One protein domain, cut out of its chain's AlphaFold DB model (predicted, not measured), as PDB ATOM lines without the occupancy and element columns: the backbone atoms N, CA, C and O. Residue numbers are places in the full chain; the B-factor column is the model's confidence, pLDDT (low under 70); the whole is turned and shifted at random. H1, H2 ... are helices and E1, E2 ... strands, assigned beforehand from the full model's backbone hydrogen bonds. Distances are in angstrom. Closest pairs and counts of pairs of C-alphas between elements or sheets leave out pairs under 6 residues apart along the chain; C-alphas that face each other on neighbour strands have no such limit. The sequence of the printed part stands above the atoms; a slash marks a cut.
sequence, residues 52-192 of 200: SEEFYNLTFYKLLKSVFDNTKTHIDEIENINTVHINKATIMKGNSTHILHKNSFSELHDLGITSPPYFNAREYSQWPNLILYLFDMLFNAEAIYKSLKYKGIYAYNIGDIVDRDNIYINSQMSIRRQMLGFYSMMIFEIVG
ATOM      1  N   SER A  52      15.831 -30.225 -60.751       73.38
ATOM      2  CA  SER A  52      15.746 -29.901 -59.323       73.38
ATOM      3  C   SER A  52      17.020 -30.283 -58.552       73.38
ATOM      4  O   SER A  52      17.224 -29.844 -57.424       73.38
ATOM      5  N   GLU A  53      17.921 -31.054 -59.163       83.69
ATOM      6  CA  GLU A  53      19.176 -31.486 -58.561       83.69
ATOM      7  C   GLU A  53      20.105 -30.317 -58.204       83.69
ATOM      8  O   GLU A  53      20.796 -30.388 -57.189       83.69
ATOM      9  N   GLU A  54      20.109 -29.218 -58.973       85.31
ATOM     10  CA  GLU A  54      20.887 -28.016 -58.620       85.31
ATOM     11  C   GLU A  54      20.401 -27.414 -57.298       85.31
ATOM     12  O   GLU A  54      21.213 -27.102 -56.425       85.31
ATOM     13  N   PHE A  55      19.080 -27.328 -57.115       88.00
ATOM     14  CA  PHE A  55      18.458 -26.835 -55.888       88.00
ATOM     15  C   PHE A  55      18.826 -27.707 -54.680       88.00
ATOM     16  O   PHE A  55      19.319 -27.192 -53.674       88.00
ATOM     17  N   TYR A  56      18.690 -29.031 -54.797       91.88
ATOM     18  CA  TYR A  56      19.053 -29.961 -53.719       91.88
ATOM     19  C   TYR A  56      20.567 -30.006 -53.446       91.88
ATOM     20  O   TYR A  56      21.008 -30.415 -52.367       91.88
ATOM     21  N   ASN A  57      21.385 -29.554 -54.399       92.56
ATOM     22  CA  ASN A  57      22.830 -29.481 -54.241       92.56
ATOM     23  C   ASN A  57      23.342 -28.208 -53.569       92.56
ATOM     24  O   ASN A  57      24.513 -28.202 -53.163       92.56
ATOM     25  N   LEU A  58      22.499 -27.184 -53.402       92.88
ATOM     26  CA  LEU A  58      22.858 -25.946 -52.716       92.88
ATOM     27  C   LEU A  58      23.400 -26.240 -51.312       92.88
ATOM     28  O   LEU A  58      22.795 -26.975 -50.528       92.88
ATOM     29  N   THR A  59      24.522 -25.608 -50.953       94.25
ATOM     30  CA  THR A  59      25.112 -25.717 -49.605       94.25
ATOM     31  C   THR A  59      24.104 -25.344 -48.525       94.25
ATOM     32  O   THR A  59      24.058 -25.975 -47.474       94.25
ATOM     33  N   PHE A  60      23.269 -24.343 -48.805       92.62
ATOM     34  CA  PHE A  60      22.256 -23.869 -47.873       92.62
ATOM     35  C   PHE A  60      21.127 -24.888 -47.661       92.62
ATOM     36  O   PHE A  60      20.766 -25.160 -46.518       92.62
ATOM     37  N   TYR A  61      20.651 -25.529 -48.737       96.31
ATOM     38  CA  TYR A  61      19.690 -26.631 -48.647       96.31
ATOM     39  C   TYR A  61      20.266 -27.784 -47.818       96.31
ATOM     40  O   TYR A  61      19.644 -28.237 -46.862       96.31
ATOM     41  N   LYS A  62      21.497 -28.211 -48.128       97.31
ATOM     42  CA  LYS A  62      22.190 -29.293 -47.408       97.31
ATOM     43  C   LYS A  62      22.387 -28.980 -45.925       97.31
ATOM     44  O   LYS A  62      22.235 -29.875 -45.101       97.31
ATOM     45  N   LEU A  63      22.702 -27.729 -45.581       96.56
ATOM     46  CA  LEU A  63      22.815 -27.285 -44.192       96.56
ATOM     47  C   LEU A  63      21.480 -27.433 -43.456       96.56
ATOM     48  O   LEU A  63      21.433 -28.107 -42.431       96.56
ATOM     49  N   LEU A  64      20.407 -26.834 -43.984       97.19
ATOM     50  CA  LEU A  64      19.083 -26.891 -43.358       97.19
ATOM     51  C   LEU A  64      18.569 -28.329 -43.267       97.19
ATOM     52  O   LEU A  64      18.082 -28.738 -42.218       97.19
ATOM     53  N   LYS A  65      18.741 -29.119 -44.332       97.44
ATOM     54  CA  LYS A  65      18.340 -30.526 -44.359       97.44
ATOM     55  C   LYS A  65      19.118 -31.360 -43.344       97.44
ATOM     56  O   LYS A  65      18.521 -32.144 -42.621       97.44
ATOM     57  N   SER A  66      20.429 -31.145 -43.228       97.12
ATOM     58  CA  SER A  66      21.251 -31.814 -42.215       97.12
ATOM     59  C   SER A  66      20.791 -31.472 -40.797       97.12
ATOM     60  O   SER A  66      20.648 -32.367 -39.968       97.12
ATOM     61  N   VAL A  67      20.501 -30.198 -40.518       96.06
ATOM     62  CA  VAL A  67      19.961 -29.779 -39.217       96.06
ATOM     63  C   VAL A  67      18.605 -30.430 -38.953       96.06
ATOM     64  O   VAL A  67      18.414 -30.975 -37.870       96.06
ATOM     65  N   PHE A  68      17.708 -30.440 -39.940       95.81
ATOM     66  CA  PHE A  68      16.404 -31.095 -39.847       95.81
ATOM     67  C   PHE A  68      16.521 -32.597 -39.540       95.81
ATOM     68  O   PHE A  68      15.890 -33.089 -38.613       95.81
ATOM     69  N   ASP A  69      17.365 -33.321 -40.277       95.25
ATOM     70  CA  ASP A  69      17.479 -34.779 -40.156       95.25
ATOM     71  C   ASP A  69      18.175 -35.218 -38.854       95.25
ATOM     72  O   ASP A  69      17.915 -36.309 -38.344       95.25
ATOM     73  N   ASN A  70      19.076 -34.388 -38.316       93.56
ATOM     74  CA  ASN A  70      19.901 -34.739 -37.154       93.56
ATOM     75  C   ASN A  70      19.430 -34.111 -35.837       93.56
ATOM     76  O   ASN A  70      19.909 -34.508 -34.773       93.56
ATOM     77  N   THR A  71      18.508 -33.150 -35.876       88.25
ATOM     78  CA  THR A  71      17.982 -32.523 -34.662       88.25
ATOM     79  C   THR A  71      16.674 -33.184 -34.280       88.25
ATOM     80  O   THR A  71      15.726 -33.225 -35.055       88.25
ATOM     81  N   LYS A  72      16.599 -33.687 -33.049       74.62
ATOM     82  CA  LYS A  72      15.316 -34.051 -32.455       74.62
ATOM     83  C   LYS A  72      14.789 -32.826 -31.737       74.62
ATOM     84  O   LYS A  72      15.481 -32.305 -30.863       74.62
ATOM     85  N   THR A  73      13.577 -32.391 -32.063       66.88
ATOM     86  CA  THR A  73      12.913 -31.368 -31.259       66.88
ATOM     87  C   THR A  73      12.697 -31.938 -29.863       66.88
ATOM     88  O   THR A  73      11.865 -32.826 -29.658       66.88
ATOM     89  N   HIS A  74      13.507 -31.486 -28.908       59.69
ATOM     90  CA  HIS A  74      13.328 -31.824 -27.509       59.69
ATOM     91  C   HIS A  74      12.069 -31.106 -27.032       59.69
ATOM     92  O   HIS A  74      12.035 -29.886 -26.915       59.69
ATOM     93  N   ILE A  75      11.004 -31.874 -26.812       59.78
ATOM     94  CA  ILE A  75       9.845 -31.389 -26.073       59.78
ATOM     95  C   ILE A  75      10.293 -31.379 -24.616       59.78
ATOM     96  O   ILE A  75      10.218 -32.408 -23.946       59.78
ATOM     97  N   ASP A  76      10.821 -30.253 -24.140       54.44
ATOM     98  CA  ASP A  76      11.044 -30.099 -22.708       54.44
ATOM     99  C   ASP A  76       9.696 -30.296 -21.999       54.44
ATOM    100  O   ASP A  76       8.689 -29.662 -22.329       54.44
ATOM    101  N   GLU A  77       9.662 -31.235 -21.053       54.78
ATOM    102  CA  GLU A  77       8.433 -31.771 -20.450       54.78
ATOM    103  C   GLU A  77       7.608 -30.721 -19.680       54.78
ATOM    104  O   GLU A  77       6.475 -30.995 -19.284       54.78
ATOM    105  N   ILE A  78       8.129 -29.505 -19.476       55.56
ATOM    106  CA  ILE A  78       7.496 -28.483 -18.638       55.56
ATOM    107  C   ILE A  78       7.596 -27.100 -19.289       55.56
ATOM    108  O   ILE A  78       8.283 -26.200 -18.812       55.56
ATOM    109  N   GLU A  79       6.847 -26.891 -20.370       64.44
ATOM    110  CA  GLU A  79       6.425 -25.535 -20.723       64.44
ATOM    111  C   GLU A  79       5.158 -25.180 -19.939       64.44
ATOM    112  O   GLU A  79       4.111 -25.816 -20.107       64.44
ATOM    113  N   ASN A  80       5.242 -24.156 -19.084       70.44
ATOM    114  CA  ASN A  80       4.081 -23.561 -18.422       70.44
ATOM    115  C   ASN A  80       3.210 -22.848 -19.468       70.44
ATOM    116  O   ASN A  80       3.349 -21.645 -19.699       70.44
ATOM    117  N   ILE A  81       2.319 -23.599 -20.117       82.44
ATOM    118  CA  ILE A  81       1.351 -23.050 -21.068       82.44
ATOM    119  C   ILE A  81       0.223 -22.389 -20.283       82.44
ATOM    120  O   ILE A  81      -0.615 -23.059 -19.678       82.44
ATOM    121  N   ASN A  82       0.148 -21.063 -20.364       88.31
ATOM    122  CA  ASN A  82      -1.026 -20.343 -19.890       88.31
ATOM    123  C   ASN A  82      -2.101 -20.382 -20.977       88.31
ATOM    124  O   ASN A  82      -1.904 -19.836 -22.065       88.31
ATOM    125  N   THR A  83      -3.226 -21.029 -20.675       92.94
ATOM    126  CA  THR A  83      -4.345 -21.203 -21.607       92.94
ATOM    127  C   THR A  83      -5.538 -20.360 -21.174       92.94
ATOM    128  O   THR A  83      -5.923 -20.376 -20.007       92.94
ATOM    129  N   VAL A  84      -6.137 -19.637 -22.117       95.94
ATOM    130  CA  VAL A  84      -7.364 -18.857 -21.921       95.94
ATOM    131  C   VAL A  84      -8.405 -19.318 -22.933       95.94
ATOM    132  O   VAL A  84      -8.128 -19.374 -24.129       95.94
ATOM    133  N   HIS A  85      -9.615 -19.620 -22.465       96.31
ATOM    134  CA  HIS A  85     -10.744 -19.970 -23.325       96.31
ATOM    135  C   HIS A  85     -11.673 -18.766 -23.491       96.31
ATOM    136  O   HIS A  85     -12.097 -18.162 -22.506       96.31
ATOM    137  N   ILE A  86     -11.992 -18.420 -24.738       95.94
ATOM    138  CA  ILE A  86     -12.902 -17.328 -25.097       95.94
ATOM    139  C   ILE A  86     -13.914 -17.874 -26.105       95.94
ATOM    140  O   ILE A  86     -13.600 -18.062 -27.280       95.94
ATOM    141  N   ASN A  87     -15.152 -18.112 -25.669       95.69
ATOM    142  CA  ASN A  87     -16.195 -18.748 -26.480       95.69
ATOM    143  C   ASN A  87     -15.715 -20.083 -27.087       95.69
ATOM    144  O   ASN A  87     -15.462 -21.037 -26.359       95.69
ATOM    145  N   LYS A  88     -15.595 -20.152 -28.420       95.69
ATOM    146  CA  LYS A  88     -15.111 -21.323 -29.170       95.69
ATOM    147  C   LYS A  88     -13.598 -21.293 -29.433       95.69
ATOM    148  O   LYS A  88     -13.088 -22.190 -30.094       95.69
ATOM    149  N   ALA A  89     -12.900 -20.252 -28.982       95.94
ATOM    150  CA  ALA A  89     -11.474 -20.063 -29.202       95.94
ATOM    151  C   ALA A  89     -10.668 -20.404 -27.946       95.94
ATOM    152  O   ALA A  89     -11.096 -20.153 -26.817       95.94
ATOM    153  N   THR A  90      -9.463 -20.921 -28.165       95.12
ATOM    154  CA  THR A  90      -8.475 -21.177 -27.120       95.12
ATOM    155  C   THR A  90      -7.202 -20.427 -27.475       95.12
ATOM    156  O   THR A  90      -6.687 -20.569 -28.580       95.12
ATOM    157  N   ILE A  91      -6.702 -19.621 -26.543       95.38
ATOM    158  CA  ILE A  91      -5.455 -18.872 -26.676       95.38
ATOM    159  C   ILE A  91      -4.433 -19.517 -25.754       95.38
ATOM    160  O   ILE A  91      -4.684 -19.667 -24.560       95.38
ATOM    161  N   MET A  92      -3.280 -19.879 -26.303       93.69
ATOM    162  CA  MET A  92      -2.183 -20.493 -25.560       93.69
ATOM    163  C   MET A  92      -0.965 -19.583 -25.630       93.69
ATOM    164  O   MET A  92      -0.497 -19.246 -26.716       93.69
ATOM    165  N   LYS A  93      -0.452 -19.168 -24.472       93.12
ATOM    166  CA  LYS A  93       0.785 -18.393 -24.371       93.12
ATOM    167  C   LYS A  93       1.957 -19.344 -24.130       93.12
ATOM    168  O   LYS A  93       2.025 -19.959 -23.068       93.12
ATOM    169  N   GLY A  94       2.885 -19.402 -25.082       90.12
ATOM    170  CA  GLY A  94       4.133 -20.167 -25.002       90.12
ATOM    171  C   GLY A  94       4.852 -20.210 -26.352       90.12
ATOM    172  O   GLY A  94       4.469 -19.480 -27.272       90.12
ATOM    173  N   ASN A  95       5.889 -21.041 -26.475       90.81
ATOM    174  CA  ASN A  95       6.590 -21.224 -27.741       90.81
ATOM    175  C   ASN A  95       5.742 -22.095 -28.675       90.81
ATOM    176  O   ASN A  95       5.509 -23.272 -28.408       90.81
ATOM    177  N   SER A  96       5.285 -21.529 -29.793       92.50
ATOM    178  CA  SER A  96       4.423 -22.258 -30.733       92.50
ATOM    179  C   SER A  96       5.058 -23.544 -31.277       92.50
ATOM    180  O   SER A  96       4.342 -24.528 -31.433       92.50
ATOM    181  N   THR A  97       6.381 -23.581 -31.475       92.62
ATOM    182  CA  THR A  97       7.102 -24.789 -31.902       92.62
ATOM    183  C   THR A  97       6.934 -25.903 -30.870       92.62
ATOM    184  O   THR A  97       6.505 -27.003 -31.207       92.62
ATOM    185  N   HIS A  98       7.178 -25.613 -29.590       90.50
ATOM    186  CA  HIS A  98       7.048 -26.602 -28.517       90.50
ATOM    187  C   HIS A  98       5.598 -27.033 -28.285       90.50
ATOM    188  O   HIS A  98       5.326 -28.223 -28.125       90.50
ATOM    189  N   ILE A  99       4.657 -26.082 -28.290       91.50
ATOM    190  CA  ILE A  99       3.230 -26.364 -28.094       91.50
ATOM    191  C   ILE A  99       2.720 -27.302 -29.188       91.50
ATOM    192  O   ILE A  99       2.109 -28.321 -28.870       91.50
ATOM    193  N   LEU A 100       2.982 -26.985 -30.458       92.12
ATOM    194  CA  LEU A 100       2.462 -27.742 -31.598       92.12
ATOM    195  C   LEU A 100       3.156 -29.093 -31.793       92.12
ATOM    196  O   LEU A 100       2.543 -30.009 -32.331       92.12
ATOM    197  N   HIS A 101       4.387 -29.257 -31.300       88.38
ATOM    198  CA  HIS A 101       5.049 -30.562 -31.270       88.38
ATOM    199  C   HIS A 101       4.431 -31.551 -30.272       88.38
ATOM    200  O   HIS A 101       4.738 -32.743 -30.340       88.38
ATOM    201  N   LYS A 102       3.562 -31.111 -29.352       86.75
ATOM    202  CA  LYS A 102       2.880 -32.037 -28.440       86.75
ATOM    203  C   LYS A 102       1.952 -32.959 -29.228       86.75
ATOM    204  O   LYS A 102       1.135 -32.498 -30.020       86.75
ATOM    205  N   ASN A 103       1.988 -34.255 -28.908       83.50
ATOM    206  CA  ASN A 103       1.150 -35.278 -29.548       83.50
ATOM    207  C   ASN A 103      -0.352 -34.938 -29.549       83.50
ATOM    208  O   ASN A 103      -1.070 -35.368 -30.443       83.50
ATOM    209  N   SER A 104      -0.829 -34.144 -28.583       88.25
ATOM    210  CA  SER A 104      -2.219 -33.676 -28.520       88.25
ATOM    211  C   SER A 104      -2.647 -32.795 -29.697       88.25
ATOM    212  O   SER A 104      -3.844 -32.621 -29.896       88.25
ATOM    213  N   PHE A 105      -1.704 -32.219 -30.446       91.94
ATOM    214  CA  PHE A 105      -1.978 -31.397 -31.626       91.94
ATOM    215  C   PHE A 105      -1.667 -32.102 -32.944       91.94
ATOM    216  O   PHE A 105      -1.934 -31.518 -33.989       91.94
ATOM    217  N   SER A 106      -1.128 -33.326 -32.907       94.50
ATOM    218  CA  SER A 106      -0.797 -34.090 -34.112       94.50
ATOM    219  C   SER A 106      -2.048 -34.314 -34.957       94.50
ATOM    220  O   SER A 106      -3.058 -34.783 -34.436       94.50
ATOM    221  N   GLU A 107      -1.969 -33.985 -36.247       96.00
ATOM    222  CA  GLU A 107      -3.060 -34.150 -37.217       96.00
ATOM    223  C   GLU A 107      -4.418 -33.595 -36.735       96.00
ATOM    224  O   GLU A 107      -5.484 -34.143 -37.027       96.00
ATOM    225  N   LEU A 108      -4.406 -32.504 -35.965       96.69
ATOM    226  CA  LEU A 108      -5.615 -31.947 -35.362       96.69
ATOM    227  C   LEU A 108      -6.254 -30.856 -36.226       96.69
ATOM    228  O   LEU A 108      -7.482 -30.733 -36.266       96.69
ATOM    229  N   HIS A 109      -5.438 -30.059 -36.913       97.00
ATOM    230  CA  HIS A 109      -5.883 -28.829 -37.564       97.00
ATOM    231  C   HIS A 109      -6.050 -29.002 -39.073       97.00
ATOM    232  O   HIS A 109      -5.265 -29.676 -39.733       97.00
ATOM    233  N   ASP A 110      -7.061 -28.350 -39.640       98.00
ATOM    234  CA  ASP A 110      -7.274 -28.316 -41.094       98.00
ATOM    235  C   ASP A 110      -6.485 -27.173 -41.766       98.00
ATOM    236  O   ASP A 110      -6.182 -27.232 -42.958       98.00
ATOM    237  N   LEU A 111      -6.152 -26.123 -41.009       97.00
ATOM    238  CA  LEU A 111      -5.538 -24.900 -41.521       97.00
ATOM    239  C   LEU A 111      -4.616 -24.264 -40.474       97.00
ATOM    240  O   LEU A 111      -5.033 -24.009 -39.344       97.00
ATOM    241  N   GLY A 112      -3.386 -23.958 -40.877       96.75
ATOM    242  CA  GLY A 112      -2.480 -23.050 -40.181       96.75
ATOM    243  C   GLY A 112      -2.432 -21.719 -40.925       96.75
ATOM    244  O   GLY A 112      -2.317 -21.703 -42.148       96.75
ATOM    245  N   ILE A 113      -2.518 -20.599 -40.210       97.12
ATOM    246  CA  ILE A 113      -2.369 -19.261 -40.795       97.12
ATOM    247  C   ILE A 113      -1.417 -18.469 -39.922       97.12
ATOM    248  O   ILE A 113      -1.611 -18.398 -38.708       97.12
ATOM    249  N   THR A 114      -0.410 -17.846 -40.526       95.81
ATOM    250  CA  THR A 114       0.481 -16.960 -39.783       95.81
ATOM    251  C   THR A 114       1.095 -15.874 -40.657       95.81
ATOM    252  O   THR A 114       1.241 -16.019 -41.868       95.81
ATOM    253  N   SER A 115       1.492 -14.789 -40.002       94.38
ATOM    254  CA  SER A 115       2.616 -13.964 -40.427       94.38
ATOM    255  C   SER A 115       3.715 -14.257 -39.411       94.38
ATOM    256  O   SER A 115       3.557 -13.852 -38.254       94.38
ATOM    257  N   PRO A 116       4.789 -14.978 -39.774       94.31
ATOM    258  CA  PRO A 116       5.849 -15.284 -38.825       94.31
ATOM    259  C   PRO A 116       6.451 -13.990 -38.260       94.31
ATOM    260  O   PRO A 116       6.296 -12.911 -38.841       94.31
ATOM    261  N   PRO A 117       7.185 -14.065 -37.148       93.81
ATOM    262  CA  PRO A 117       8.079 -12.981 -36.780       93.81
ATOM    263  C   PRO A 117       9.124 -12.792 -37.902       93.81
ATOM    264  O   PRO A 117       9.789 -13.740 -38.313       93.81
ATOM    265  N   TYR A 118       9.219 -11.588 -38.473       94.75
ATOM    266  CA  TYR A 118      10.165 -11.298 -39.563       94.75
ATOM    267  C   TYR A 118      11.534 -11.010 -38.956       94.75
ATOM    268  O   TYR A 118      11.622 -10.189 -38.037       94.75
ATOM    269  N   PHE A 119      12.583 -11.660 -39.466       95.38
ATOM    270  CA  PHE A 119      13.952 -11.557 -38.949       95.38
ATOM    271  C   PHE A 119      14.335 -10.108 -38.604       95.38
ATOM    272  O   PHE A 119      14.388  -9.262 -39.484       95.38
ATOM    273  N   ASN A 120      14.537  -9.800 -37.322       91.31
ATOM    274  CA  ASN A 120      14.990  -8.495 -36.811       91.31
ATOM    275  C   ASN A 120      14.170  -7.253 -37.222       91.31
ATOM    276  O   ASN A 120      14.525  -6.133 -36.863       91.31
ATOM    277  N   ALA A 121      13.010  -7.425 -37.863       89.81
ATOM    278  CA  ALA A 121      12.198  -6.323 -38.381       89.81
ATOM    279  C   ALA A 121      11.351  -5.615 -37.308       89.81
ATOM    280  O   ALA A 121      10.769  -4.558 -37.565       89.81
ATOM    281  N   ARG A 122      11.207  -6.219 -36.121       86.81
ATOM    282  CA  ARG A 122      10.366  -5.733 -35.015       86.81
ATOM    283  C   ARG A 122      11.041  -5.986 -33.673       86.81
ATOM    284  O   ARG A 122      11.818  -6.925 -33.538       86.81
ATOM    285  N   GLU A 123      10.681  -5.202 -32.662       88.25
ATOM    286  CA  GLU A 123      11.249  -5.296 -31.304       88.25
ATOM    287  C   GLU A 123      11.090  -6.683 -30.659       88.25
ATOM    288  O   GLU A 123      11.961  -7.132 -29.924       88.25
ATOM    289  N   TYR A 124      10.011  -7.393 -30.989       82.06
ATOM    290  CA  TYR A 124       9.698  -8.724 -30.461       82.06
ATOM    291  C   TYR A 124      10.326  -9.878 -31.262       82.06
ATOM    292  O   TYR A 124      10.051 -11.042 -30.987       82.06
ATOM    293  N   SER A 125      11.106  -9.568 -32.294       89.12
ATOM    294  CA  SER A 125      11.524 -10.501 -33.338       89.12
ATOM    295  C   SER A 125      13.031 -10.383 -33.523       89.12
ATOM    296  O   SER A 125      13.470  -9.687 -34.430       89.12
ATOM    297  N   GLN A 126      13.815 -10.956 -32.605       91.75
ATOM    298  CA  GLN A 126      15.259 -10.714 -32.502       91.75
ATOM    299  C   GLN A 126      16.063 -12.021 -32.512       91.75
ATOM    300  O   GLN A 126      15.938 -12.837 -31.602       91.75
ATOM    301  N   TRP A 127      16.941 -12.178 -33.504       95.38
ATOM    302  CA  TRP A 127      17.920 -13.260 -33.618       95.38
ATOM    303  C   TRP A 127      19.332 -12.711 -33.824       95.38
ATOM    304  O   TRP A 127      19.512 -11.693 -34.505       95.38
ATOM    305  N   PRO A 128      20.364 -13.417 -33.322       94.25
ATOM    306  CA  PRO A 128      21.752 -13.009 -33.525       94.25
ATOM    307  C   PRO A 128      22.152 -12.951 -35.003       94.25
ATOM    308  O   PRO A 128      22.903 -12.063 -35.398       94.25
ATOM    309  N   ASN A 129      21.654 -13.886 -35.819       94.38
ATOM    310  CA  ASN A 129      21.913 -13.942 -37.255       94.38
ATOM    311  C   ASN A 129      20.793 -14.668 -38.014       94.38
ATOM    312  O   ASN A 129      19.965 -15.361 -37.417       94.38
ATOM    313  N   LEU A 130      20.806 -14.514 -39.339       94.69
ATOM    314  CA  LEU A 130      19.789 -15.060 -40.235       94.69
ATOM    315  C   LEU A 130      19.730 -16.597 -40.209       94.69
ATOM    316  O   LEU A 130      18.654 -17.163 -40.352       94.69
ATOM    317  N   ILE A 131      20.855 -17.288 -40.007       95.62
ATOM    318  CA  ILE A 131      20.880 -18.760 -39.980       95.62
ATOM    319  C   ILE A 131      20.089 -19.281 -38.775       95.62
ATOM    320  O   ILE A 131      19.267 -20.178 -38.932       95.62
ATOM    321  N   LEU A 132      20.286 -18.686 -37.595       95.50
ATOM    322  CA  LEU A 132      19.557 -19.076 -36.384       95.50
ATOM    323  C   LEU A 132      18.055 -18.804 -36.508       95.50
ATOM    324  O   LEU A 132      17.251 -19.635 -36.104       95.50
ATOM    325  N   TYR A 133      17.681 -17.687 -37.136       97.00
ATOM    326  CA  TYR A 133      16.286 -17.424 -37.483       97.00
ATOM    327  C   TYR A 133      15.694 -18.528 -38.366       97.00
ATOM    328  O   TYR A 133      14.595 -19.013 -38.110       97.00
ATOM    329  N   LEU A 134      16.426 -18.946 -39.400       97.19
ATOM    330  CA  LEU A 134      15.949 -19.963 -40.332       97.19
ATOM    331  C   LEU A 134      15.862 -21.352 -39.693       97.19
ATOM    332  O   LEU A 134      14.965 -22.108 -40.053       97.19
ATOM    333  N   PHE A 135      16.713 -21.677 -38.715       96.38
ATOM    334  CA  PHE A 135      16.548 -22.890 -37.906       96.38
ATOM    335  C   PHE A 135      15.267 -22.843 -37.064       96.38
ATOM    336  O   PHE A 135      14.504 -23.806 -37.075       96.38
ATOM    337  N   ASP A 136      14.967 -21.720 -36.411       95.75
ATOM    338  CA  ASP A 136      13.718 -21.585 -35.650       95.75
ATOM    339  C   ASP A 136      12.483 -21.690 -36.554       95.75
ATOM    340  O   ASP A 136      11.510 -22.362 -36.205       95.75
ATOM    341  N   MET A 137      12.520 -21.070 -37.739       97.31
ATOM    342  CA  MET A 137      11.433 -21.181 -38.718       97.31
ATOM    343  C   MET A 137      11.298 -22.605 -39.269       97.31
ATOM    344  O   MET A 137      10.177 -23.052 -39.502       97.31
ATOM    345  N   LEU A 138      12.410 -23.328 -39.436       97.56
ATOM    346  CA  LEU A 138      12.433 -24.728 -39.857       97.56
ATOM    347  C   LEU A 138      11.714 -25.633 -38.852       97.56
ATOM    348  O   LEU A 138      10.795 -26.358 -39.235       97.56
ATOM    349  N   PHE A 139      12.063 -25.544 -37.569       96.06
ATOM    350  CA  PHE A 139      11.408 -26.347 -36.533       96.06
ATOM    351  C   PHE A 139       9.953 -25.928 -36.307       96.06
ATOM    352  O   PHE A 139       9.087 -26.773 -36.091       96.06
ATOM    353  N   ASN A 140       9.640 -24.635 -36.418       96.25
ATOM    354  CA  ASN A 140       8.254 -24.185 -36.340       96.25
ATOM    355  C   ASN A 140       7.400 -24.730 -37.494       96.25
ATOM    356  O   ASN A 140       6.285 -25.203 -37.270       96.25
ATOM    357  N   ALA A 141       7.931 -24.704 -38.718       97.38
ATOM    358  CA  ALA A 141       7.264 -25.267 -39.883       97.38
ATOM    359  C   ALA A 141       7.044 -26.779 -39.729       97.38
ATOM    360  O   ALA A 141       5.965 -27.263 -40.062       97.38
ATOM    361  N   GLU A 142       8.009 -27.513 -39.169       96.69
ATOM    362  CA  GLU A 142       7.846 -28.930 -38.833       96.69
ATOM    363  C   GLU A 142       6.720 -29.164 -37.816       96.69
ATOM    364  O   GLU A 142       5.889 -30.057 -38.001       96.69
ATOM    365  N   ALA A 143       6.666 -28.358 -36.753       95.56
ATOM    366  CA  ALA A 143       5.621 -28.450 -35.740       95.56
ATOM    367  C   ALA A 143       4.228 -28.219 -36.351       95.56
ATOM    368  O   ALA A 143       3.295 -28.977 -36.085       95.56
ATOM    369  N   ILE A 144       4.103 -27.215 -37.226       97.31
ATOM    370  CA  ILE A 144       2.868 -26.950 -37.970       97.31
ATOM    371  C   ILE A 144       2.530 -28.132 -38.880       97.31
ATOM    372  O   ILE A 144       1.406 -28.622 -38.811       97.31
ATOM    373  N   TYR A 145       3.490 -28.623 -39.671       97.31
ATOM    374  CA  TYR A 145       3.302 -29.753 -40.587       97.31
ATOM    375  C   TYR A 145       2.731 -30.977 -39.869       97.31
ATOM    376  O   TYR A 145       1.718 -31.524 -40.295       97.31
ATOM    377  N   LYS A 146       3.320 -31.355 -38.729       95.81
ATOM    378  CA  LYS A 146       2.845 -32.476 -37.900       95.81
ATOM    379  C   LYS A 146       1.465 -32.224 -37.291       95.81
ATOM    380  O   LYS A 146       0.713 -33.168 -37.061       95.81
ATOM    381  N   SER A 147       1.127 -30.967 -37.010       96.88
ATOM    382  CA  SER A 147      -0.161 -30.608 -36.411       96.88
ATOM    383  C   SER A 147      -1.330 -30.566 -37.402       96.88
ATOM    384  O   SER A 147      -2.493 -30.536 -36.990       96.88
ATOM    385  N   LEU A 148      -1.034 -30.527 -38.703       98.19
ATOM    386  CA  LEU A 148      -2.032 -30.470 -39.761       98.19
ATOM    387  C   LEU A 148      -2.499 -31.875 -40.139       98.19
ATOM    388  O   LEU A 148      -1.717 -32.819 -40.202       98.19
ATOM    389  N   LYS A 149      -3.793 -32.013 -40.426       97.94
ATOM    390  CA  LYS A 149      -4.339 -33.220 -41.055       97.94
ATOM    391  C   LYS A 149      -3.768 -33.396 -42.458       97.94
ATOM    392  O   LYS A 149      -3.309 -32.443 -43.088       97.94
ATOM    393  N   TYR A 150      -3.899 -34.603 -43.002       96.06
ATOM    394  CA  TYR A 150      -3.645 -34.842 -44.421       96.06
ATOM    395  C   TYR A 150      -4.424 -33.844 -45.298       96.06
ATOM    396  O   TYR A 150      -5.635 -33.691 -45.138       96.06
ATOM    397  N   LYS A 151      -3.720 -33.184 -46.230       95.19
ATOM    398  CA  LYS A 151      -4.220 -32.072 -47.070       95.19
ATOM    399  C   LYS A 151      -4.615 -30.796 -46.312       95.19
ATOM    400  O   LYS A 151      -5.248 -29.921 -46.900       95.19
ATOM    401  N   GLY A 152      -4.229 -30.671 -45.044       97.00
ATOM    402  CA  GLY A 152      -4.301 -29.409 -44.325       97.00
ATOM    403  C   GLY A 152      -3.459 -28.340 -45.020       97.00
ATOM    404  O   GLY A 152      -2.453 -28.638 -45.666       97.00
ATOM    405  N   ILE A 153      -3.896 -27.090 -44.918       97.00
ATOM    406  CA  ILE A 153      -3.270 -25.960 -45.616       97.00
ATOM    407  C   ILE A 153      -2.432 -25.157 -44.622       97.00
ATOM    408  O   ILE A 153      -2.840 -24.958 -43.479       97.00
ATOM    409  N   TYR A 154      -1.282 -24.653 -45.065       97.75
ATOM    410  CA  TYR A 154      -0.506 -23.670 -44.314       97.75
ATOM    411  C   TYR A 154      -0.381 -22.370 -45.114       97.75
ATOM    412  O   TYR A 154       0.322 -22.316 -46.118       97.75
ATOM    413  N   ALA A 155      -1.090 -21.328 -44.678       96.69
ATOM    414  CA  ALA A 155      -1.013 -19.989 -45.250       96.69
ATOM    415  C   ALA A 155       0.027 -19.155 -44.489       96.69
ATOM    416  O   ALA A 155      -0.131 -18.886 -43.293       96.69
ATOM    417  N   TYR A 156       1.089 -18.744 -45.182       97.00
ATOM    418  CA  TYR A 156       2.260 -18.118 -44.578       97.00
ATOM    419  C   TYR A 156       2.565 -16.767 -45.227       97.00
ATOM    420  O   TYR A 156       3.042 -16.698 -46.356       97.00
ATOM    421  N   ASN A 157       2.283 -15.685 -44.506       95.44
ATOM    422  CA  ASN A 157       2.472 -14.323 -44.991       95.44
ATOM    423  C   ASN A 157       3.868 -13.793 -44.631       95.44
ATOM    424  O   ASN A 157       4.070 -13.255 -43.539       95.44
ATOM    425  N   ILE A 158       4.824 -13.921 -45.549       94.50
ATOM    426  CA  ILE A 158       6.202 -13.442 -45.395       94.50
ATOM    427  C   ILE A 158       6.563 -12.487 -46.535       94.50
ATOM    428  O   ILE A 158       6.288 -12.759 -47.700       94.50
ATOM    429  N   GLY A 159       7.211 -11.378 -46.193       91.94
ATOM    430  CA  GLY A 159       7.796 -10.445 -47.146       91.94
ATOM    431  C   GLY A 159       9.298 -10.318 -46.933       91.94
ATOM    432  O   GLY A 159       9.803 -10.461 -45.816       91.94
ATOM    433  N   ASP A 160      10.011 -10.008 -48.008       92.56
ATOM    434  CA  ASP A 160      11.442  -9.750 -47.935       92.56
ATOM    435  C   ASP A 160      11.733  -8.439 -47.210       92.56
ATOM    436  O   ASP A 160      11.116  -7.398 -47.463       92.56
ATOM    437  N   ILE A 161      12.743  -8.473 -46.350       92.38
ATOM    438  CA  ILE A 161      13.148  -7.339 -45.519       92.38
ATOM    439  C   ILE A 161      14.493  -6.786 -45.967       92.38
ATOM    440  O   ILE A 161      15.266  -7.474 -46.626       92.38
ATOM    441  N   VAL A 162      14.797  -5.550 -45.580       90.31
ATOM    442  CA  VAL A 162      16.114  -4.942 -45.791       90.31
ATOM    443  C   VAL A 162      16.814  -4.848 -44.441       90.31
ATOM    444  O   VAL A 162      16.454  -4.008 -43.624       90.31
ATOM    445  N   ASP A 163      17.784  -5.729 -44.206       89.62
ATOM    446  CA  ASP A 163      18.562  -5.775 -42.963       89.62
ATOM    447  C   ASP A 163      19.912  -6.493 -43.180       89.62
ATOM    448  O   ASP A 163      20.211  -6.991 -44.271       89.62
ATOM    449  N   ARG A 164      20.757  -6.539 -42.151       89.19
ATOM    450  CA  ARG A 164      22.025  -7.277 -42.108       89.19
ATOM    451  C   ARG A 164      21.767  -8.735 -41.751       89.19
ATOM    452  O   ARG A 164      21.047  -9.015 -40.803       89.19
ATOM    453  N   ASP A 165      22.419  -9.664 -42.447       86.06
ATOM    454  CA  ASP A 165      22.319 -11.098 -42.124       86.06
ATOM    455  C   ASP A 165      23.041 -11.480 -40.817       86.06
ATOM    456  O   ASP A 165      22.734 -12.511 -40.218       86.06
ATOM    457  N   ASN A 166      23.989 -10.643 -40.377       89.44
ATOM    458  CA  ASN A 166      24.885 -10.847 -39.239       89.44
ATOM    459  C   ASN A 166      25.636 -12.194 -39.263       89.44
ATOM    460  O   ASN A 166      25.984 -12.721 -38.208       89.44
ATOM    461  N   ILE A 167      25.906 -12.755 -40.449       86.38
ATOM    462  CA  ILE A 167      26.630 -14.033 -40.580       86.38
ATOM    463  C   ILE A 167      28.143 -13.795 -40.564       86.38
ATOM    464  O   ILE A 167      28.859 -14.386 -39.760       86.38
ATOM    465  N   TYR A 168      28.632 -12.918 -41.446       81.25
ATOM    466  CA  TYR A 168      30.070 -12.656 -41.606       81.25
ATOM    467  C   TYR A 168      30.469 -11.234 -41.216       81.25
ATOM    468  O   TYR A 168      31.570 -11.011 -40.719       81.25
ATOM    469  N   ILE A 169      29.596 -10.255 -41.470       78.25
ATOM    470  CA  ILE A 169      29.898  -8.831 -41.300       78.25
ATOM    471  C   ILE A 169      28.714  -8.149 -40.626       78.25
ATOM    472  O   ILE A 169      27.609  -8.112 -41.170       78.25
ATOM    473  N   ASN A 170      28.972  -7.540 -39.472       80.56
ATOM    474  CA  ASN A 170      28.010  -6.713 -38.756       80.56
ATOM    475  C   ASN A 170      28.322  -5.223 -38.994       80.56
ATOM    476  O   ASN A 170      28.885  -4.549 -38.134       80.56
ATOM    477  N   SER A 171      28.014  -4.713 -40.190       81.06
ATOM    478  CA  SER A 171      28.241  -3.307 -40.554       81.06
ATOM    479  C   SER A 171      27.059  -2.744 -41.341       81.06
ATOM    480  O   SER A 171      26.334  -3.482 -41.993       81.06
ATOM    481  N   GLN A 172      26.860  -1.423 -41.329       79.25
ATOM    482  CA  GLN A 172      25.797  -0.782 -42.126       79.25
ATOM    483  C   GLN A 172      25.931  -1.074 -43.631       79.25
ATOM    484  O   GLN A 172      24.942  -1.118 -44.353       79.25
ATOM    485  N   MET A 173      27.153  -1.341 -44.098       77.19
ATOM    486  CA  MET A 173      27.428  -1.702 -45.489       77.19
ATOM    487  C   MET A 173      26.981  -3.130 -45.847       77.19
ATOM    488  O   MET A 173      26.944  -3.455 -47.030       77.19
ATOM    489  N   SER A 174      26.652  -3.984 -44.867       80.12
ATOM    490  CA  SER A 174      26.125  -5.338 -45.108       80.12
ATOM    491  C   SER A 174      24.596  -5.406 -45.149       80.12
ATOM    492  O   SER A 174      24.047  -6.494 -45.341       80.12
ATOM    493  N   ILE A 175      23.901  -4.269 -45.007       85.56
ATOM    494  CA  ILE A 175      22.450  -4.195 -45.201       85.56
ATOM    495  C   ILE A 175      22.123  -4.592 -46.635       85.56
ATOM    496  O   ILE A 175      22.632  -4.010 -47.594       85.56
ATOM    497  N   ARG A 176      21.233  -5.570 -46.777       86.25
ATOM    498  CA  ARG A 176      20.724  -6.007 -48.075       86.25
ATOM    499  C   ARG A 176      19.307  -6.535 -47.945       86.25
ATOM    500  O   ARG A 176      18.816  -6.771 -46.841       86.25
ATOM    501  N   ARG A 177      18.660  -6.751 -49.087       89.75
ATOM    502  CA  ARG A 177      17.377  -7.441 -49.108       89.75
ATOM    503  C   ARG A 177      17.590  -8.921 -48.777       89.75
ATOM    504  O   ARG A 177      18.350  -9.605 -49.455       89.75
ATOM    505  N   GLN A 178      16.956  -9.392 -47.712       91.44
ATOM    506  CA  GLN A 178      16.947 -10.795 -47.312       91.44
ATOM    507  C   GLN A 178      15.727 -11.468 -47.935       91.44
ATOM    508  O   GLN A 178      14.601 -11.013 -47.731       91.44
ATOM    509  N   MET A 179      15.970 -12.544 -48.684       92.50
ATOM    510  CA  MET A 179      14.965 -13.293 -49.447       92.50
ATOM    511  C   MET A 179      14.159 -14.241 -48.550       92.50
ATOM    512  O   MET A 179      14.189 -15.458 -48.740       92.50
ATOM    513  N   LEU A 180      13.500 -13.705 -47.522       94.69
ATOM    514  CA  LEU A 180      12.787 -14.511 -46.531       94.69
ATOM    515  C   LEU A 180      11.738 -15.413 -47.184       94.69
ATOM    516  O   LEU A 180      11.659 -16.577 -46.810       94.69
ATOM    517  N   GLY A 181      11.019 -14.934 -48.206       93.88
ATOM    518  CA  GLY A 181      10.043 -15.763 -48.922       93.88
ATOM    519  C   GLY A 181      10.671 -17.001 -49.564       93.88
ATOM    520  O   GLY A 181      10.190 -18.119 -49.376       93.88
ATOM    521  N   PHE A 182      11.806 -16.829 -50.245       92.38
ATOM    522  CA  PHE A 182      12.542 -17.939 -50.852       92.38
ATOM    523  C   PHE A 182      13.061 -18.928 -49.800       92.38
ATOM    524  O   PHE A 182      12.926 -20.142 -49.964       92.38
ATOM    525  N   TYR A 183      13.632 -18.426 -48.700       95.81
ATOM    526  CA  TYR A 183      14.118 -19.291 -47.626       95.81
ATOM    527  C   TYR A 183      12.978 -20.063 -46.949       95.81
ATOM    528  O   TYR A 183      13.146 -21.244 -46.650       95.81
ATOM    529  N   SER A 184      11.809 -19.445 -46.763       96.75
ATOM    530  CA  SER A 184      10.617 -20.119 -46.246       96.75
ATOM    531  C   SER A 184      10.138 -21.230 -47.180       96.75
ATOM    532  O   SER A 184       9.884 -22.333 -46.711       96.75
ATOM    533  N   MET A 185      10.094 -20.999 -48.498       95.31
ATOM    534  CA  MET A 185       9.750 -22.053 -49.466       95.31
ATOM    535  C   MET A 185      10.729 -23.233 -49.408       95.31
ATOM    536  O   MET A 185      10.301 -24.384 -49.431       95.31
ATOM    537  N   MET A 186      12.033 -22.963 -49.280       96.19
ATOM    538  CA  MET A 186      13.043 -24.011 -49.096       96.19
ATOM    539  C   MET A 186      12.814 -24.805 -47.804       96.19
ATOM    540  O   MET A 186      12.918 -26.029 -47.810       96.19
ATOM    541  N   ILE A 187      12.488 -24.126 -46.702       97.94
ATOM    542  CA  ILE A 187      12.137 -24.766 -45.429       97.94
ATOM    543  C   ILE A 187      10.905 -25.666 -45.590       97.94
ATOM    544  O   ILE A 187      10.911 -26.800 -45.118       97.94
ATOM    545  N   PHE A 188       9.865 -25.189 -46.271       97.56
ATOM    546  CA  PHE A 188       8.636 -25.950 -46.491       97.56
ATOM    547  C   PHE A 188       8.881 -27.219 -47.310       97.56
ATOM    548  O   PHE A 188       8.406 -28.283 -46.914       97.56
ATOM    549  N   GLU A 189       9.686 -27.130 -48.369       96.31
ATOM    550  CA  GLU A 189      10.144 -28.289 -49.145       96.31
ATOM    551  C   GLU A 189      10.901 -29.298 -48.262       96.31
ATOM    552  O   GLU A 189      10.615 -30.491 -48.299       96.31
ATOM    553  N   ILE A 190      11.828 -28.830 -47.413       97.44
ATOM    554  CA  ILE A 190      12.616 -29.691 -46.507       97.44
ATOM    555  C   ILE A 190      11.725 -30.439 -45.509       97.44
ATOM    556  O   ILE A 190      11.969 -31.618 -45.235       97.44
ATOM    557  N   VAL A 191      10.720 -29.751 -44.962       97.12
ATOM    558  CA  VAL A 191       9.766 -30.305 -43.991       97.12
ATOM    559  C   VAL A 191       8.792 -31.291 -44.648       97.12
ATOM    560  O   VAL A 191       8.340 -32.225 -43.985       97.12
ATOM    561  N   GLY A 192       8.498 -31.122 -45.942       96.75
ATOM    562  CA  GLY A 192       7.633 -32.012 -46.723       96.75
ATOM    563  C   GLY A 192       6.309 -31.394 -47.178       96.75
ATOM    564  O   GLY A 192       5.424 -32.113 -47.642       96.75
TER     565      GLY A 192
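What this domain is: This is residues 52 to 192 of the 200 residues of the protein "Site-specific DNA-methyltransferase (cytosine-N(4)-specific)" of Jeotgalicoccus meleagridis (UniProt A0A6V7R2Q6). A long helix, H4, runs through the core, with H2, H3 and H5 packed round it and the two parallel strands E3 and E4 packed on its last part, residues 141 to 147. Two small hairpins lie toward opposite ends of the longest axis: E1 and E2, whose residues 85 to 90 stick out, and E5 and E6, while H1 makes a small corner before H2. The printed part has 141 residues, with five named helices and six named strands in the order H1 H2 E1 E2 H3 E3 H4 E4 E5 E6 H5, of mixed class. The strands make three sheets of two: E1 and E2 antiparallel, E3 and E4 parallel, E5 and E6 antiparallel. The whole is compact, with a radius of gyration of the C-alphas of 16.3 A and spans of 50 by 37 by 27 A.

How they stand to each other: H1, residues 53 to 57, is close but not clearly touching H2, residues 59 to 70; their closest C-alphas, of Tyr 56 and Lys 62, are 7.1 A apart. With residues 64 to 68 alone, H2 touches the hub H4, residues 130 to 147, the closest C-alphas being those of Leu 64 and Phe 135 at 7.2 A, at a steep tilt of 50 degrees, the same way. H2 also touches H5, residues 180 to 191, at a steep tilt of 43 degrees, the same way, with the closest C-alphas, of Lys 65 and Ile 190, 6.2 A apart. E1, residues 82 to 86, and E2, residues 89 to 93, form an antiparallel hairpin at 160 degrees, with N 84 and O 91 within hydrogen-bond range at 2.8 A; both strands are apart from H4. H3, residues 96 to 100, touches H4, with the C-alphas of Thr 97 and Asn 140 closest at 4.6 A. E3, residues 109 to 114, and E4, residues 148 to 156, are parallel at 12 degrees, with N 112 and O 153 at 2.8 A and N 114 and O 155 at 3.0 A within hydrogen-bond range. E3, H4 and E4 make a strand-helix-strand unit, two parallel neighbour strands with a helix between, and its crossover is right-handed. The closest C-alphas of E3 and H4, of His 109 and Ser 147, are 6.1 A apart. H4 touches H5 at a steep tilt of 48 degrees, the same way, with the C-alphas of Leu 138 and Ile 187 closest at 5.6 A. E5, residues 161 to 164, and E6, residues 175 to 178, form an antiparallel hairpin at 134 degrees, with N 163 and O 176 within hydrogen-bond range at 3.0 A. In H1, H2, H3, H4 and H5 every O i to N i+4 pair is within hydrogen-bond range.

Where its parts are: H1 begins at C-alpha 53, at (19.176, -31.486, -58.561), and H2 is 16.2 A long. E1 and E2 are each 13.3 A long, H3 follows them, and E3 measures 13.6 A. H4, 25.6 A long, begins at C-alpha 130, at (19.789, -15.060, -40.235). E4, 13.9 A, bends by 115 degrees at residue 151. After the short strands E5 and E6 comes H5, 16.3 A, ending at C-alpha 191, at (9.766, -30.305, -43.991).

The domain as a whole: The two C-alphas farthest apart, of Asn 87 and Met 173, are 50.5 A apart. The printed part has no cut. The links from H2 to E1, 11 residues, and from E3 to H4, 15 residues, are long. The mean pLDDT of the printed part is 90.8, and residues 73 to 79 are under 70.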